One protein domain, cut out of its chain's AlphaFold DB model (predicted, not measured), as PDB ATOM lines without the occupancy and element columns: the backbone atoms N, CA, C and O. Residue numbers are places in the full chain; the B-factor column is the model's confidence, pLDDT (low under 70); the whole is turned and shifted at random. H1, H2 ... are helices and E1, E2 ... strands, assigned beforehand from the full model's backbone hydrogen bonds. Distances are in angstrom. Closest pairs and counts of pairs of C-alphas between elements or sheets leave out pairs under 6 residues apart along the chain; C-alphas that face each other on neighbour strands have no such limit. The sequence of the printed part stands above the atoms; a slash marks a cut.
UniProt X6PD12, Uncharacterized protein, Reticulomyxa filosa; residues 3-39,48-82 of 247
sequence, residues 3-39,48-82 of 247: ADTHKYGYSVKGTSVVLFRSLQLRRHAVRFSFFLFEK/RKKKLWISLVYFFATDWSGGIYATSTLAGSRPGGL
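Overview. This is residues 3 to 39 and 48 to 82 of the 247 residues of an uncharacterized protein of Reticulomyxa filosa (UniProt X6PD12). With little regular structure, this loose, elongated chain has a long two-stranded ribbon, E1 and E2, at one end, short helix H1 near the ribbon's base, and a separate small hairpin, E3 and E4. Unnamed residues 3 to 22 reach the other end. The printed part has 72 residues, 26 in named elements, ordered H1, E1, E2, E3, E4; class mixed, both sheets antiparallel. The radius of gyration of the C-alphas is 15.9 A; spans are 49 by 29 by 22 A.

Arrangement. E1, residues 31 to 37, and E2, residues 49 to 55, are antiparallel at 153 degrees; N 32 and O 54, 2.9 A, are within hydrogen-bond range. The closest C-alphas of H1, residues 23 to 28, and E2 are those of His 28 and Ser 55, 5.0 A. In H1, 1 of 2 O i to N i+4 pairs is within range. E3, residues 59 to 61, and E4, residues 69 to 71, form an antiparallel hairpin, with N 59 and O 71 2.8 A apart, within range. E2 and E3 are apart.

Along the chain. E1 begins at C-alpha 31 (38.203, -56.594, 10.465) and spans 18.4 A, E2 18.6 A. E4 ends at C-alpha 71 (34.555, -42.645, 10.959).

Size, cuts and confidence. The farthest C-alphas, of Tyr 10 and Arg 48, are 49.8 A apart. Residues 40 to 47 are not printed; C-alphas 39 and 48 are 9.5 A apart. Residues 29 to 39 and 48 to 57 have pLDDT under 70.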
ATOM      1  N   ALA A   3      22.920 -54.030   0.436       95.56
ATOM      2  CA  ALA A   3      21.959 -53.643  -0.587       95.56
ATOM      3  C   ALA A   3      22.466 -52.404  -1.333       95.56
ATOM      4  O   ALA A   3      22.631 -51.333  -0.751       95.56
ATOM      5  N   ASP A   4      22.696 -52.549  -2.637       97.44
ATOM      6  CA  ASP A   4      23.210 -51.462  -3.466       97.44
ATOM      7  C   ASP A   4      22.076 -50.552  -3.940       97.44
ATOM      8  O   ASP A   4      21.308 -50.889  -4.849       97.44
ATOM      9  N   THR A   5      22.011 -49.350  -3.373       96.62
ATOM     10  CA  THR A   5      21.056 -48.309  -3.774       96.62
ATOM     11  C   THR A   5      21.281 -47.845  -5.212       96.62
ATOM     12  O   THR A   5      20.327 -47.499  -5.901       96.62
ATOM     13  N   HIS A   6      22.513 -47.919  -5.722       96.25
ATOM     14  CA  HIS A   6      22.846 -47.551  -7.102       96.25
ATOM     15  C   HIS A   6      22.517 -48.618  -8.172       96.25
ATOM     16  O   HIS A   6      22.949 -48.506  -9.330       96.25
ATOM     17  N   LYS A   7      21.863 -49.721  -7.774       96.25
ATOM     18  CA  LYS A   7      21.377 -50.789  -8.667       96.25
ATOM     19  C   LYS A   7      19.857 -50.685  -8.813       96.25
ATOM     20  O   LYS A   7      19.364 -49.759  -9.445       96.25
ATOM     21  N   TYR A   8      19.110 -51.602  -8.197       96.50
ATOM     22  CA  TYR A   8      17.643 -51.601  -8.214       96.50
ATOM     23  C   TYR A   8      17.025 -50.554  -7.280       96.50
ATOM     24  O   TYR A   8      15.823 -50.342  -7.333       96.50
ATOM     25  N   GLY A   9      17.837 -49.863  -6.471       95.50
ATOM     26  CA  GLY A   9      17.406 -48.647  -5.781       95.50
ATOM     27  C   GLY A   9      17.306 -47.424  -6.702       95.50
ATOM     28  O   GLY A   9      16.789 -46.401  -6.272       95.50
ATOM     29  N   TYR A  10      17.771 -47.520  -7.956       95.75
ATOM     30  CA  TYR A  10      17.731 -46.451  -8.966       95.75
ATOM     31  C   TYR A  10      18.420 -45.142  -8.553       95.75
ATOM     32  O   TYR A  10      18.161 -44.092  -9.133       95.75
ATOM     33  N   SER A  11      19.329 -45.215  -7.581       95.06
ATOM     34  CA  SER A  11      20.175 -44.090  -7.203       95.06
ATOM     35  C   SER A  11      21.372 -43.923  -8.150       95.06
ATOM     36  O   SER A  11      21.744 -44.823  -8.910       95.06
ATOM     37  N   VAL A  12      22.014 -42.764  -8.051       94.19
ATOM     38  CA  VAL A  12      23.308 -42.452  -8.658       94.19
ATOM     39  C   VAL A  12      24.400 -43.435  -8.216       94.19
ATOM     40  O   VAL A  12      24.377 -43.984  -7.113       94.19
ATOM     41  N   LYS A  13      25.392 -43.661  -9.087       95.75
ATOM     42  CA  LYS A  13      26.548 -44.522  -8.787       95.75
ATOM     43  C   LYS A  13      27.319 -44.015  -7.566       95.75
ATOM     44  O   LYS A  13      27.457 -42.816  -7.369       95.75
ATOM     45  N   GLY A  14      27.850 -44.951  -6.775       92.50
ATOM     46  CA  GLY A  14      28.701 -44.649  -5.618       92.50
ATOM     47  C   GLY A  14      28.038 -44.813  -4.249       92.50
ATOM     48  O   GLY A  14      28.689 -44.541  -3.245       92.50
ATOM     49  N   THR A  15      26.788 -45.289  -4.172       95.06
ATOM     50  CA  THR A  15      26.104 -45.523  -2.884       95.06
ATOM     51  C   THR A  15      25.632 -46.966  -2.699       95.06
ATOM     52  O   THR A  15      25.233 -47.634  -3.653       95.06
ATOM     53  N   SER A  16      25.717 -47.461  -1.464       96.12
ATOM     54  CA  SER A  16      25.238 -48.776  -1.025       96.12
ATOM     55  C   SER A  16      24.964 -48.725   0.479       96.12
ATOM     56  O   SER A  16      25.382 -47.784   1.161       96.12
ATOM     57  N   VAL A  17      24.264 -49.724   1.002       93.44
ATOM     58  CA  VAL A  17      23.950 -49.855   2.423       93.44
ATOM     59  C   VAL A  17      24.389 -51.227   2.914       93.44
ATOM     60  O   VAL A  17      24.133 -52.246   2.277       93.44
ATOM     61  N   VAL A  18      25.007 -51.262   4.094       91.00
ATOM     62  CA  VAL A  18      25.245 -52.495   4.847       91.00
ATOM     63  C   VAL A  18      24.422 -52.441   6.129       91.00
ATOM     64  O   VAL A  18      24.551 -51.518   6.928       91.00
ATOM     65  N   LEU A  19      23.563 -53.439   6.310       88.75
ATOM     66  CA  LEU A  19      22.678 -53.599   7.455       88.75
ATOM     67  C   LEU A  19      23.149 -54.763   8.326       88.75
ATOM     68  O   LEU A  19      23.466 -55.856   7.836       88.75
ATOM     69  N   PHE A  20      23.144 -54.528   9.633       88.69
ATOM     70  CA  PHE A  20      23.533 -55.491  10.656       88.69
ATOM     71  C   PHE A  20      22.312 -55.888  11.469       88.69
ATOM     72  O   PHE A  20      21.489 -55.038  11.794       88.69
ATOM     73  N   ARG A  21      22.213 -57.175  11.818       89.75
ATOM     74  CA  ARG A  21      21.110 -57.684  12.645       89.75
ATOM     75  C   ARG A  21      21.100 -57.047  14.038       89.75
ATOM     76  O   ARG A  21      20.037 -56.892  14.620       89.75
ATOM     77  N   SER A  22      22.268 -56.689  14.570       87.81
ATOM     78  CA  SER A  22      22.399 -56.066  15.884       87.81
ATOM     79  C   SER A  22      23.515 -55.024  15.913       87.81
ATOM     80  O   SER A  22      24.427 -55.028  15.076       87.81
ATOM     81  N   LEU A  23      23.461 -54.139  16.909       83.44
ATOM     82  CA  LEU A  23      24.507 -53.143  17.154       83.44
ATOM     83  C   LEU A  23      25.849 -53.799  17.492       83.44
ATOM     84  O   LEU A  23      26.889 -53.301  17.064       83.44
ATOM     85  N   GLN A  24      25.835 -54.933  18.201       83.69
ATOM     86  CA  GLN A  24      27.043 -55.699  18.512       83.69
ATOM     87  C   GLN A  24      27.743 -56.148  17.223       83.69
ATOM     88  O   GLN A  24      28.938 -55.921  17.063       83.69
ATOM     89  N   LEU A  25      26.998 -56.694  16.254       82.44
ATOM     90  CA  LEU A  25      27.569 -57.099  14.965       82.44
ATOM     91  C   LEU A  25      28.113 -55.907  14.178       82.44
ATOM     92  O   LEU A  25      29.191 -56.002  13.594       82.44
ATOM     93  N   ARG A  26      27.412 -54.768  14.200       82.38
ATOM     94  CA  ARG A  26      27.884 -53.542  13.545       82.38
ATOM     95  C   ARG A  26      29.222 -53.078  14.113       82.38
ATOM     96  O   ARG A  26      30.093 -52.698  13.340       82.38
ATOM     97  N   ARG A  27      29.416 -53.138  15.433       75.38
ATOM     98  CA  ARG A  27      30.680 -52.738  16.076       75.38
ATOM     99  C   ARG A  27      31.881 -53.558  15.582       75.38
ATOM    100  O   ARG A  27      32.974 -53.013  15.521       75.38
ATOM    101  N   HIS A  28      31.683 -54.809  15.157       70.44
ATOM    102  CA  HIS A  28      32.772 -55.736  14.808       70.44
ATOM    103  C   HIS A  28      32.948 -56.042  13.310       70.44
ATOM    104  O   HIS A  28      33.816 -56.833  12.949       70.44
ATOM    105  N   ALA A  29      32.133 -55.465  12.428       62.03
ATOM    106  CA  ALA A  29      31.880 -56.055  11.112       62.03
ATOM    107  C   ALA A  29      32.936 -55.855  10.007       62.03
ATOM    108  O   ALA A  29      32.850 -56.525   8.980       62.03
ATOM    109  N   VAL A  30      33.930 -54.984  10.181       56.34
ATOM    110  CA  VAL A  30      35.044 -54.844   9.229       56.34
ATOM    111  C   VAL A  30      36.335 -55.062   9.994       56.34
ATOM    112  O   VAL A  30      36.701 -54.254  10.836       56.34
ATOM    113  N   ARG A  31      36.998 -56.190   9.743       49.75
ATOM    114  CA  ARG A  31      38.203 -56.594  10.465       49.75
ATOM    115  C   ARG A  31      39.398 -56.482   9.533       49.75
ATOM    116  O   ARG A  31      39.592 -57.344   8.680       49.75
ATOM    117  N   PHE A  32      40.188 -55.428   9.687       49.00
ATOM    118  CA  PHE A  32      41.467 -55.339   8.994       49.00
ATOM    119  C   PHE A  32      42.535 -56.048   9.819       49.00
ATOM    120  O   PHE A  32      42.691 -55.808  11.020       49.00
ATOM    121  N   SER A  33      43.261 -56.951   9.163       42.91
ATOM    122  CA  SER A  33      44.503 -57.496   9.703       42.91
ATOM    123  C   SER A  33      45.630 -56.579   9.262       42.91
ATOM    124  O   SER A  33      46.034 -56.624   8.103       42.91
ATOM    125  N   PHE A  34      46.132 -55.750  10.172       46.22
ATOM    126  CA  PHE A  34      47.379 -55.034   9.939       46.22
ATOM    127  C   PHE A  34      48.523 -55.836  10.556       46.22
ATOM    128  O   PHE A  34      48.498 -56.199  11.734       46.22
ATOM    129  N   PHE A  35      49.540 -56.117   9.744       47.62
ATOM    130  CA  PHE A  35      50.834 -56.543  10.255       47.62
ATOM    131  C   PHE A  35      51.639 -55.288  10.565       47.62
ATOM    132  O   PHE A  35      52.184 -54.652   9.667       47.62
ATOM    133  N   LEU A  36      51.701 -54.921  11.844       43.62
ATOM    134  CA  LEU A  36      52.673 -53.937  12.297       43.62
ATOM    135  C   LEU A  36      54.019 -54.647  12.451       43.62
ATOM    136  O   LEU A  36      54.160 -55.593  13.230       43.62
ATOM    137  N   PHE A  37      55.006 -54.192  11.686       46.94
ATOM    138  CA  PHE A  37      56.402 -54.538  11.914       46.94
ATOM    139  C   PHE A  37      56.974 -53.513  12.897       46.94
ATOM    140  O   PHE A  37      57.190 -52.359  12.537       46.94
ATOM    141  N   GLU A  38      57.184 -53.914  14.155       45.38
ATOM    142  CA  GLU A  38      57.899 -53.073  15.124       45.38
ATOM    143  C   GLU A  38      59.333 -52.818  14.622       45.38
ATOM    144  O   GLU A  38      60.031 -53.743  14.188       45.38
ATOM    145  N   LYS A  39      59.783 -51.555  14.676       45.66
ATOM    146  CA  LYS A  39      61.187 -51.209  14.420       45.66
ATOM    147  C   LYS A  39      62.058 -51.816  15.525       45.66
ATOM    148  O   LYS A  39      61.787 -51.667  16.712       45.66
ATOM    149  N   ARG A  48      59.889 -60.023  15.076       49.03
ATOM    150  CA  ARG A  48      58.681 -60.225  15.898       49.03
ATOM    151  C   ARG A  48      57.450 -59.735  15.123       49.03
ATOM    152  O   ARG A  48      57.297 -58.543  14.879       49.03
ATOM    153  N   LYS A  49      56.583 -60.656  14.689       47.03
ATOM    154  CA  LYS A  49      55.290 -60.318  14.066       47.03
ATOM    155  C   LYS A  49      54.250 -60.111  15.168       47.03
ATOM    156  O   LYS A  49      53.843 -61.083  15.799       47.03
ATOM    157  N   LYS A  50      53.780 -58.880  15.381       42.31
ATOM    158  CA  LYS A  50      52.554 -58.633  16.157       42.31
ATOM    159  C   LYS A  50      51.372 -58.586  15.197       42.31
ATOM    160  O   LYS A  50      51.332 -57.770  14.280       42.31
ATOM    161  N   LYS A  51      50.413 -59.488  15.399       42.25
ATOM    162  CA  LYS A  51      49.152 -59.491  14.657       42.25
ATOM    163  C   LYS A  51      48.173 -58.596  15.407       42.25
ATOM    164  O   LYS A  51      47.674 -58.992  16.458       42.25
ATOM    165  N   LEU A  52      47.949 -57.384  14.903       42.59
ATOM    166  CA  LEU A  52      46.978 -56.466  15.487       42.59
ATOM    167  C   LEU A  52      45.644 -56.629  14.758       42.59
ATOM    168  O   LEU A  52      45.564 -56.523  13.532       42.59
ATOM    169  N   TRP A  53      44.598 -56.916  15.526       40.81
ATOM    170  CA  TRP A  53      43.244 -57.048  15.010       40.81
ATOM    171  C   TRP A  53      42.496 -55.745  15.248       40.81
ATOM    172  O   TRP A  53      42.164 -55.434  16.388       40.81
ATOM    173  N   ILE A  54      42.194 -55.007  14.181       46.22
ATOM    174  CA  ILE A  54      41.319 -53.836  14.265       46.22
ATOM    175  C   ILE A  54      39.978 -54.237  13.647       46.22
ATOM    176  O   ILE A  54      39.862 -54.406  12.434       46.22
ATOM    177  N   SER A  55      38.979 -54.464  14.504       44.25
ATOM    178  CA  SER A  55      37.591 -54.747  14.118       44.25
ATOM    179  C   SER A  55      36.789 -53.460  14.166       44.25
ATOM    180  O   SER A  55      36.289 -53.132  15.235       44.25
ATOM    181  N   LEU A  56      36.653 -52.723  13.069       50.53
ATOM    182  CA  LEU A  56      35.932 -51.463  13.088       50.53
ATOM    183  C   LEU A  56      35.226 -51.183  11.751       50.53
ATOM    184  O   LEU A  56      35.819 -50.703  10.793       50.53
ATOM    185  N   VAL A  57      33.899 -51.390  11.729       59.81
ATOM    186  CA  VAL A  57      33.014 -50.533  10.906       59.81
ATOM    187  C   VAL A  57      33.123 -49.083  11.396       59.81
ATOM    188  O   VAL A  57      32.931 -48.160  10.619       59.81
ATOM    189  N   TYR A  58      33.461 -48.886  12.675       71.62
ATOM    190  CA  TYR A  58      33.706 -47.583  13.284       71.62
ATOM    191  C   TYR A  58      35.175 -47.389  13.625       71.62
ATOM    192  O   TYR A  58      35.598 -47.857  14.669       71.62
ATOM    193  N   PHE A  59      35.974 -46.740  12.793       79.69
ATOM    194  CA  PHE A  59      37.352 -46.431  13.167       79.69
ATOM    195  C   PHE A  59      37.377 -45.279  14.176       79.69
ATOM    196  O   PHE A  59      36.733 -44.262  13.930       79.69
ATOM    197  N   PHE A  60      38.128 -45.437  15.270       82.50
ATOM    198  CA  PHE A  60      38.386 -44.397  16.267       82.50
ATOM    199  C   PHE A  60      39.896 -44.229  16.447       82.50
ATOM    200  O   PHE A  60      40.598 -45.221  16.643       82.50
ATOM    201  N   ALA A  61      40.375 -42.989  16.424       85.19
ATOM    202  CA  ALA A  61      41.713 -42.611  16.864       85.19
ATOM    203  C   ALA A  61      41.566 -41.524  17.933       85.19
ATOM    204  O   ALA A  61      41.107 -40.420  17.641       85.19
ATOM    205  N   THR A  62      41.880 -41.863  19.182       90.00
ATOM    206  CA  THR A  62      41.690 -40.977  20.346       90.00
ATOM    207  C   THR A  62      42.956 -40.221  20.735       90.00
ATOM    208  O   THR A  62      42.879 -39.249  21.474       90.00
ATOM    209  N   ASP A  63      44.110 -40.676  20.256       90.94
ATOM    210  CA  ASP A  63      45.460 -40.192  20.558       90.94
ATOM    211  C   ASP A  63      46.102 -39.432  19.385       90.94
ATOM    212  O   ASP A  63      47.267 -39.040  19.441       90.94
ATOM    213  N   TRP A  64      45.351 -39.211  18.305       91.56
ATOM    214  CA  TRP A  64      45.835 -38.441  17.169       91.56
ATOM    215  C   TRP A  64      45.994 -36.964  17.549       91.56
ATOM    216  O   TRP A  64      45.088 -36.349  18.109       91.56
ATOM    217  N   SER A  65      47.135 -36.365  17.197       91.75
ATOM    218  CA  SER A  65      47.440 -34.960  17.502       91.75
ATOM    219  C   SER A  65      46.470 -33.961  16.860       91.75
ATOM    220  O   SER A  65      46.344 -32.842  17.345       91.75
ATOM    221  N   GLY A  66      45.759 -34.365  15.800       91.19
ATOM    222  CA  GLY A  66      44.680 -33.590  15.182       91.19
ATOM    223  C   GLY A  66      43.353 -33.608  15.955       91.19
ATOM    224  O   GLY A  66      42.379 -33.022  15.488       91.19
ATOM    225  N   GLY A  67      43.300 -34.274  17.112       92.00
ATOM    226  CA  GLY A  67      42.105 -34.448  17.933       92.00
ATOM    227  C   GLY A  67      41.451 -35.819  17.757       92.00
ATOM    228  O   GLY A  67      41.889 -36.657  16.970       92.00
ATOM    229  N   ILE A  68      40.375 -36.058  18.512       90.94
ATOM    230  CA  ILE A  68      39.625 -37.317  18.443       90.94
ATOM    231  C   ILE A  68      39.006 -37.459  17.048       90.94
ATOM    232  O   ILE A  68      38.182 -36.643  16.636       90.94
ATOM    233  N   TYR A  69      39.360 -38.530  16.342       88.69
ATOM    234  CA  TYR A  69      38.844 -38.838  15.012       88.69
ATOM    235  C   TYR A  69      37.978 -40.094  15.037       88.69
ATOM    236  O   TYR A  69      38.376 -41.126  15.580       88.69
ATOM    237  N   ALA A  70      36.808 -40.027  14.399       86.25
ATOM    238  CA  ALA A  70      35.909 -41.162  14.247       86.25
ATOM    239  C   ALA A  70      35.316 -41.224  12.831       86.25
ATOM    240  O   ALA A  70      34.819 -40.224  12.314       86.25
ATOM    241  N   THR A  71      35.295 -42.405  12.212       86.38
ATOM    242  CA  THR A  71      34.555 -42.645  10.959       86.38
ATOM    243  C   THR A  71      33.780 -43.953  11.014       86.38
ATOM    244  O   THR A  71      34.221 -44.920  11.616       86.38
ATOM    245  N   SER A  72      32.600 -43.986  10.392       83.25
ATOM    246  CA  SER A  72      31.675 -45.130  10.377       83.25
ATOM    247  C   SER A  72      31.748 -45.985   9.107       83.25
ATOM    248  O   SER A  72      30.910 -46.866   8.904       83.25
ATOM    249  N   THR A  73      32.717 -45.692   8.234       82.81
ATOM    250  CA  THR A  73      33.017 -46.411   6.987       82.81
ATOM    251  C   THR A  73      34.520 -46.326   6.692       82.81
ATOM    252  O   THR A  73      35.257 -45.705   7.448       82.81
ATOM    253  N   LEU A  74      34.982 -46.891   5.571       83.75
ATOM    254  CA  LEU A  74      36.393 -46.811   5.166       83.75
ATOM    255  C   LEU A  74      36.881 -45.382   4.881       83.75
ATOM    256  O   LEU A  74      38.041 -45.072   5.125       83.75
ATOM    257  N   ALA A  75      36.017 -44.522   4.338       86.00
ATOM    258  CA  ALA A  75      36.391 -43.164   3.954       86.00
ATOM    259  C   ALA A  75      36.274 -42.179   5.129       86.00
ATOM    260  O   ALA A  75      35.394 -42.320   5.983       86.00
ATOM    261  N   GLY A  76      37.125 -41.149   5.129       87.31
ATOM    262  CA  GLY A  76      36.932 -39.933   5.924       87.31
ATOM    263  C   GLY A  76      35.977 -38.974   5.215       87.31
ATOM    264  O   GLY A  76      34.759 -39.031   5.412       87.31
ATOM    265  N   SER A  77      36.526 -38.129   4.338       92.25
ATOM    266  CA  SER A  77      35.749 -37.253   3.455       92.25
ATOM    267  C   SER A  77      34.837 -38.058   2.528       92.25
ATOM    268  O   SER A  77      35.251 -39.058   1.941       92.25
ATOM    269  N   ARG A  78      33.577 -37.625   2.395       91.38
ATOM    270  CA  ARG A  78      32.535 -38.324   1.628       91.38
ATOM    271  C   ARG A  78      31.750 -37.344   0.749       91.38
ATOM    272  O   ARG A  78      31.464 -36.236   1.201       91.38
ATOM    273  N   PRO A  79      31.348 -37.739  -0.471       92.00
ATOM    274  CA  PRO A  79      30.567 -36.883  -1.361       92.00
ATOM    275  C   PRO A  79      29.101 -36.803  -0.899       92.00
ATOM    276  O   PRO A  79      28.262 -37.610  -1.305       92.00
ATOM    277  N   GLY A  80      28.777 -35.817  -0.055       93.75
ATOM    278  CA  GLY A  80      27.433 -35.639   0.522       93.75
ATOM    279  C   GLY A  80      26.307 -35.533  -0.516       93.75
ATOM    280  O   GLY A  80      25.212 -36.046  -0.290       93.75
ATOM    281  N   GLY A  81      26.598 -34.981  -1.699       96.38
ATOM    282  CA  GLY A  81      25.639 -34.899  -2.807       96.38
ATOM    283  C   GLY A  81      25.105 -36.261  -3.267       96.38
ATOM    284  O   GLY A  81      23.923 -36.374  -3.578       96.38
ATOM    285  N   LEU A  82      25.918 -37.326  -3.234       96.06
ATOM    286  CA  LEU A  82      25.453 -38.673  -3.603       96.06
ATOM    287  C   LEU A  82      24.476 -39.246  -2.569       96.06
ATOM    288  O   LEU A  82      23.565 -39.996  -2.924       96.06
TER     289      LEU A  82